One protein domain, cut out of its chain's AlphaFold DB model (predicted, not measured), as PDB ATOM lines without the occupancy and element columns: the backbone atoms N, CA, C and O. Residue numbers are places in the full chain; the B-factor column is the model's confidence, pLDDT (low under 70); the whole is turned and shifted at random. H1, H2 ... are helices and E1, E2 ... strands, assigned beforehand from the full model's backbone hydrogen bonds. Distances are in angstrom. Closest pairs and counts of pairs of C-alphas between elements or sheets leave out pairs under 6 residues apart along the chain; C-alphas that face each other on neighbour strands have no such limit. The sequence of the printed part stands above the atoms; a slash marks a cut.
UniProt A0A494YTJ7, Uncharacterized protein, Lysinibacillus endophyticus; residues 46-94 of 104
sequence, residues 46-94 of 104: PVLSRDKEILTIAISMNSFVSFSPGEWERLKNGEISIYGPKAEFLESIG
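What this domain is: This is residues 46 to 94 of the 104 residues of an uncharacterized protein of Lysinibacillus endophyticus (UniProt A0A494YTJ7). A small three-stranded antiparallel sheet, E1 E2 E3, forms one side, and the short hairpin E4 E5 followed by the helix H1 forms the other; residues 68 to 71 join the two sides, which come close at few places. The printed part has 49 residues, with five named strands and then one named helix, in the order E1 E2 E3 E4 E5 H1, and its class is mixed, helices and strands. It is compact, with a radius of gyration of the C-alphas of 10.7 A and a rounded outline of 26 by 20 by 18 A.

How they stand to each other: E1, residues 46 to 48, E2, residues 55 to 60, and E3, residues 63 to 67, form a meander, each strand the antiparallel neighbour of the one before. In the hairpin of E1 and E2, at 144 degrees, N 47 and O 56 are within hydrogen-bond range at 2.8 A. In the hairpin of E2 and E3, at 160 degrees, N 57 and O 65 are 2.8 A apart. E4, residues 72 to 74, and E5, residues 80 to 82, are an antiparallel hairpin at 165 degrees, with N 73 and O 81 at 2.9 A. The closest C-alphas of E2 and E4 are those of Leu 55 and Trp 72, 7.4 A apart. H1, residues 85 to 92, only grazes the sheet of E1, E2 and E3 with its residues 86 to 90; its closest C-alphas with E3 are those of Lys 86 and Val 65, 7.9 A. Every O i to N i+4 pair in H1 is within hydrogen-bond range. E1 and E4 are apart, as are E4 and H1.

Where its parts are: E1 begins at C-alpha 46, (198.319, 198.662, 182.603). E2 is 15.6 A long, E3 13.7 A and H1 10.8 A; E1, E4 and E5 have 3 residues each. H1 ends at C-alpha 92, (198.488, 194.506, 199.705).

The domain as a whole: The two C-alphas farthest apart are those of Asn 62 and Lys 76, 30.7 A. The printed part has no cut and no long link. The mean pLDDT of the printed part is 80.2; residues 60 to 62 and residue 94 are under 70.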
ATOM      1  N   PRO A  46     196.923 198.662 183.013       74.00
ATOM      2  CA  PRO A  46     198.319 198.662 182.603       74.00
ATOM      3  C   PRO A  46     198.503 199.463 181.309       74.00
ATOM      4  O   PRO A  46     197.886 199.181 180.281       74.00
ATOM      5  N   VAL A  47     199.408 200.434 181.345       81.19
ATOM      6  CA  VAL A  47     199.813 201.258 180.205       81.19
ATOM      7  C   VAL A  47     201.305 201.071 179.969       81.19
ATOM      8  O   VAL A  47     202.118 201.244 180.874       81.19
ATOM      9  N   LEU A  48     201.672 200.735 178.736       81.00
ATOM     10  CA  LEU A  48     203.067 200.638 178.313       81.00
ATOM     11  C   LEU A  48     203.558 201.985 177.784       81.00
ATOM     12  O   LEU A  48     202.831 202.680 177.067       81.00
ATOM     13  N   SER A  49     204.808 202.333 178.091       81.25
ATOM     14  CA  SER A  49     205.495 203.433 177.414       81.25
ATOM     15  C   SER A  49     205.592 203.164 175.906       81.25
ATOM     16  O   SER A  49     205.462 202.025 175.450       81.25
ATOM     17  N   ARG A  50     205.826 204.215 175.106       75.88
ATOM     18  CA  ARG A  50     205.967 204.084 173.640       75.88
ATOM     19  C   ARG A  50     207.045 203.073 173.252       75.88
ATOM     20  O   ARG A  50     206.842 202.302 172.318       75.88
ATOM     21  N   ASP A  51     208.116 203.037 174.034       80.62
ATOM     22  CA  ASP A  51     209.262 202.156 173.823       80.62
ATOM     23  C   ASP A  51     209.074 200.780 174.487       80.62
ATOM     24  O   ASP A  51     209.917 199.903 174.358       80.62
ATOM     25  N   LYS A  52     207.932 200.561 175.161       71.31
ATOM     26  CA  LYS A  52     207.560 199.326 175.874       71.31
ATOM     27  C   LYS A  52     208.565 198.891 176.941       71.31
ATOM     28  O   LYS A  52     208.606 197.721 177.296       71.31
ATOM     29  N   GLU A  53     209.348 199.824 177.461       78.75
ATOM     30  CA  GLU A  53     210.316 199.558 178.527       78.75
ATOM     31  C   GLU A  53     209.679 199.701 179.910       78.75
ATOM     32  O   GLU A  53     209.998 198.961 180.840       78.75
ATOM     33  N   ILE A  54     208.741 200.641 180.041       82.81
ATOM     34  CA  ILE A  54     208.112 200.974 181.315       82.81
ATOM     35  C   ILE A  54     206.651 200.560 181.263       82.81
ATOM     36  O   ILE A  54     205.887 201.035 180.417       82.81
ATOM     37  N   LEU A  55     206.259 199.717 182.209       85.38
ATOM     38  CA  LEU A  55     204.867 199.412 182.492       85.38
ATOM     39  C   LEU A  55     204.388 200.335 183.610       85.38
ATOM     40  O   LEU A  55     205.035 200.445 184.643       85.38
ATOM     41  N   THR A  56     203.258 201.005 183.424       84.06
ATOM     42  CA  THR A  56     202.630 201.832 184.458       84.06
ATOM     43  C   THR A  56     201.229 201.328 184.732       84.06
ATOM     44  O   THR A  56     200.436 201.178 183.812       84.06
ATOM     45  N   ILE A  57     200.921 201.088 185.999       82.44
ATOM     46  CA  ILE A  57     199.603 200.659 186.455       82.44
ATOM     47  C   ILE A  57     198.994 201.812 187.236       82.44
ATOM     48  O   ILE A  57     199.551 202.260 188.242       82.44
ATOM     49  N   ALA A  58     197.857 202.312 186.759       77.12
ATOM     50  CA  ALA A  58     197.031 203.195 187.566       77.12
ATOM     51  C   ALA A  58     196.445 202.383 188.728       77.12
ATOM     52  O   ALA A  58     195.977 201.267 188.546       77.12
ATOM     53  N   ILE A  59     196.514 202.924 189.938       75.00
ATOM     54  CA  ILE A  59     195.894 202.329 191.132       75.00
ATOM     55  C   ILE A  59     194.696 203.177 191.540       75.00
ATOM     56  O   ILE A  59     193.637 202.678 191.911       75.00
ATOM     57  N   SER A  60     194.869 204.492 191.441       68.88
ATOM     58  CA  SER A  60     193.833 205.481 191.671       68.88
ATOM     59  C   SER A  60     193.926 206.555 190.595       68.88
ATOM     60  O   SER A  60     194.869 206.606 189.808       68.88
ATOM     61  N   MET A  61     192.971 207.478 190.590       65.00
ATOM     62  CA  MET A  61     192.927 208.549 189.599       65.00
ATOM     63  C   MET A  61     194.184 209.440 189.568       65.00
ATOM     64  O   MET A  61     194.455 210.062 188.547       65.00
ATOM     65  N   ASN A  62     194.924 209.509 190.680       69.75
ATOM     66  CA  ASN A  62     196.133 210.325 190.824       69.75
ATOM     67  C   ASN A  62     197.342 209.499 191.296       69.75
ATOM     68  O   ASN A  62     198.367 210.073 191.658       69.75
ATOM     69  N   SER A  63     197.213 208.173 191.362       75.44
ATOM     70  CA  SER A  63     198.250 207.291 191.895       75.44
ATOM     71  C   SER A  63     198.575 206.225 190.873       75.44
ATOM     72  O   SER A  63     197.688 205.507 190.410       75.44
ATOM     73  N   PHE A  64     199.859 206.113 190.570       83.94
ATOM     74  CA  PHE A  64     200.393 205.207 189.570       83.94
ATOM     75  C   PHE A  64     201.613 204.511 190.156       83.94
ATOM     76  O   PHE A  64     202.359 205.116 190.930       83.94
ATOM     77  N   VAL A  65     201.823 203.260 189.770       85.12
ATOM     78  CA  VAL A  65     203.069 202.541 190.030       85.12
ATOM     79  C   VAL A  65     203.686 202.179 188.695       85.12
ATOM     80  O   VAL A  65     203.009 201.655 187.813       85.12
ATOM     81  N   SER A  66     204.972 202.484 188.555       89.19
ATOM     82  CA  SER A  66     205.739 202.205 187.348       89.19
ATOM     83  C   SER A  66     206.797 201.136 187.609       89.19
ATOM     84  O   SER A  66     207.459 201.131 188.654       89.19
ATOM     85  N   PHE A  67     206.960 200.266 186.623       88.25
ATOM     86  CA  PHE A  67     207.851 199.117 186.613       88.25
ATOM     87  C   PHE A  67     208.866 199.286 185.491       88.25
ATOM     88  O   PHE A  67     208.498 199.493 184.331       88.25
ATOM     89  N   SER A  68     210.141 199.224 185.852       87.62
ATOM     90  CA  SER A  68     211.269 199.270 184.925       87.62
ATOM     91  C   SER A  68     211.465 197.920 184.222       87.62
ATOM     92  O   SER A  68     210.931 196.904 184.681       87.62
ATOM     93  N   PRO A  69     212.250 197.865 183.128       84.19
ATOM     94  CA  PRO A  69     212.630 196.597 182.512       84.19
ATOM     95  C   PRO A  69     213.218 195.627 183.547       84.19
ATOM     96  O   PRO A  69     214.089 196.008 184.327       84.19
ATOM     97  N   GLY A  70     212.729 194.386 183.563       84.00
ATOM     98  CA  GLY A  70     213.118 193.361 184.540       84.00
ATOM     99  C   GLY A  70     212.248 193.303 185.804       84.00
ATOM    100  O   GLY A  70     212.273 192.293 186.495       84.00
ATOM    101  N   GLU A  71     211.429 194.324 186.080       84.62
ATOM    102  CA  GLU A  71     210.401 194.275 187.138       84.62
ATOM    103  C   GLU A  71     209.050 193.756 186.618       84.62
ATOM    104  O   GLU A  71     208.097 193.622 187.382       84.62
ATOM    105  N   TRP A  72     208.939 193.489 185.317       88.06
ATOM    106  CA  TRP A  72     207.744 192.936 184.695       88.06
ATOM    107  C   TRP A  72     208.094 192.203 183.397       88.06
ATOM    108  O   TRP A  72     209.112 192.490 182.763       88.06
ATOM    109  N   GLU A  73     207.222 191.292 182.975       85.81
ATOM    110  CA  GLU A  73     207.281 190.666 181.657       85.81
ATOM    111  C   GLU A  73     205.887 190.442 181.073       85.81
ATOM    112  O   GLU A  73     204.893 190.339 181.793       85.81
ATOM    113  N   ARG A  74     205.814 190.356 179.742       82.31
ATOM    114  CA  ARG A  74     204.590 189.955 179.051       82.31
ATOM    115  C   ARG A  74     204.662 188.483 178.679       82.31
ATOM    116  O   ARG A  74     205.533 188.079 177.910       82.31
ATOM    117  N   LEU A  75     203.702 187.713 179.166       82.44
ATOM    118  CA  LEU A  75     203.559 186.301 178.859       82.44
ATOM    119  C   LEU A  75     203.000 186.090 177.442       82.44
ATOM    120  O   LEU A  75     202.367 186.966 176.844       82.44
ATOM    121  N   LYS A  76     203.214 184.891 176.884       76.69
ATOM    122  CA  LYS A  76     202.802 184.528 175.509       76.69
ATOM    123  C   LYS A  76     201.284 184.564 175.288       76.69
ATOM    124  O   LYS A  76     200.839 184.747 174.161       76.69
ATOM    125  N   ASN A  77     200.502 184.400 176.351       77.06
ATOM    126  CA  ASN A  77     199.040 184.503 176.355       77.06
ATOM    127  C   ASN A  77     198.537 185.963 176.403       77.06
ATOM    128  O   ASN A  77     197.333 186.198 176.348       77.06
ATOM    129  N   GLY A  78     199.444 186.944 176.472       72.94
ATOM    130  CA  GLY A  78     199.119 188.364 176.554       72.94
ATOM    131  C   GLY A  78     198.987 188.903 177.979       72.94
ATOM    132  O   GLY A  78     198.829 190.121 178.115       72.94
ATOM    133  N   GLU A  79     199.092 188.043 178.997       79.69
ATOM    134  CA  GLU A  79     199.121 188.412 180.415       79.69
ATOM    135  C   GLU A  79     200.429 189.119 180.787       79.69
ATOM    136  O   GLU A  79     201.411 189.105 180.038       79.69
ATOM    137  N   ILE A  80     200.423 189.782 181.941       80.25
ATOM    138  CA  ILE A  80     201.559 190.536 182.464       80.25
ATOM    139  C   ILE A  80     201.918 189.961 183.828       80.25
ATOM    140  O   ILE A  80     201.066 189.907 184.712       80.25
ATOM    141  N   SER A  81     203.182 189.593 183.995       82.81
ATOM    142  CA  SER A  81     203.748 189.201 185.283       82.81
ATOM    143  C   SER A  81     204.602 190.343 185.819       82.81
ATOM    144  O   SER A  81     205.277 191.035 185.056       82.81
ATOM    145  N   ILE A  82     204.530 190.575 187.126       85.06
ATOM    146  CA  ILE A  82     205.188 191.683 187.821       85.06
ATOM    147  C   ILE A  82     206.014 191.094 188.956       85.06
ATOM    148  O   ILE A  82     205.557 190.190 189.652       85.06
ATOM    149  N   TYR A  83     207.218 191.618 189.148       83.62
ATOM    150  CA  TYR A  83     208.220 191.072 190.049       83.62
ATOM    151  C   TYR A  83     208.681 192.090 191.094       83.62
ATOM    152  O   TYR A  83     208.607 193.306 190.906       83.62
ATOM    153  N   GLY A  84     209.219 191.567 192.197       82.94
ATOM    154  CA  GLY A  84     209.881 192.353 193.234       82.94
ATOM    155  C   GLY A  84     208.933 193.046 194.224       82.94
ATOM    156  O   GLY A  84     207.729 192.796 194.224       82.94
ATOM    157  N   PRO A  85     209.457 193.960 195.063       84.00
ATOM    158  CA  PRO A  85     208.715 194.539 196.193       84.00
ATOM    159  C   PRO A  85     207.462 195.328 195.786       84.00
ATOM    160  O   PRO A  85     206.515 195.477 196.554       84.00
ATOM    161  N   LYS A  86     207.442 195.857 194.558       84.44
ATOM    162  CA  LYS A  86     206.277 196.568 194.020       84.44
ATOM    163  C   LYS A  86     205.116 195.616 193.704       84.44
ATOM    164  O   LYS A  86     203.976 196.065 193.738       84.44
ATOM    165  N   ALA A  87     205.384 194.338 193.423       81.31
ATOM    166  CA  ALA A  87     204.344 193.323 193.273       81.31
ATOM    167  C   ALA A  87     203.653 193.061 194.622       81.31
ATOM    168  O   ALA A  87     202.434 193.165 194.703       81.31
ATOM    169  N   GLU A  88     204.425 192.871 195.696       81.50
ATOM    170  CA  GLU A  88     203.895 192.707 197.064       81.50
ATOM    171  C   GLU A  88     203.029 193.908 197.487       81.50
ATOM    172  O   GLU A  88     201.961 193.760 198.083       81.50
ATOM    173  N   PHE A  89     203.447 195.126 197.120       82.06
ATOM    174  CA  PHE A  89     202.640 196.325 197.345       82.06
ATOM    175  C   PHE A  89     201.292 196.268 196.613       82.06
ATOM    176  O   PHE A  89     200.267 196.595 197.212       82.06
ATOM    177  N   LEU A  90     201.272 195.850 195.342       79.06
ATOM    178  CA  LEU A  90     200.034 195.714 194.569       79.06
ATOM    179  C   LEU A  90     199.090 194.657 195.164       79.06
ATOM    180  O   LEU A  90     197.879 194.872 195.203       79.06
ATOM    181  N   GLU A  91     199.628 193.559 195.686       77.56
ATOM    182  CA  GLU A  91     198.842 192.549 196.400       77.56
ATOM    183  C   GLU A  91     198.189 193.136 197.660       77.56
ATOM    184  O   GLU A  91     196.988 192.981 197.884       77.56
ATOM    185  N   SER A  92     198.956 193.907 198.444       76.62
ATOM    186  CA  SER A  92     198.488 194.506 199.705       76.62
ATOM    187  C   SER A  92     197.308 195.472 199.536       76.62
ATOM    188  O   SER A  92     196.518 195.665 200.461       76.62
ATOM    189  N   ILE A  93     197.166 196.069 198.350       75.25
ATOM    190  CA  ILE A  93     196.066 196.979 198.003       75.25
ATOM    191  C   ILE A  93     194.903 196.266 197.296       75.25
ATOM    192  O   ILE A  93     193.979 196.926 196.820       75.25
ATOM    193  N   GLY A  94     194.938 194.933 197.227       69.88
ATOM    194  CA  GLY A  94     193.877 194.107 196.660       69.88
ATOM    195  C   GLY A  94     193.888 194.031 195.135       69.88
ATOM    196  O   GLY A  94     192.842 193.761 194.540       69.88
TER     197      GLY A  94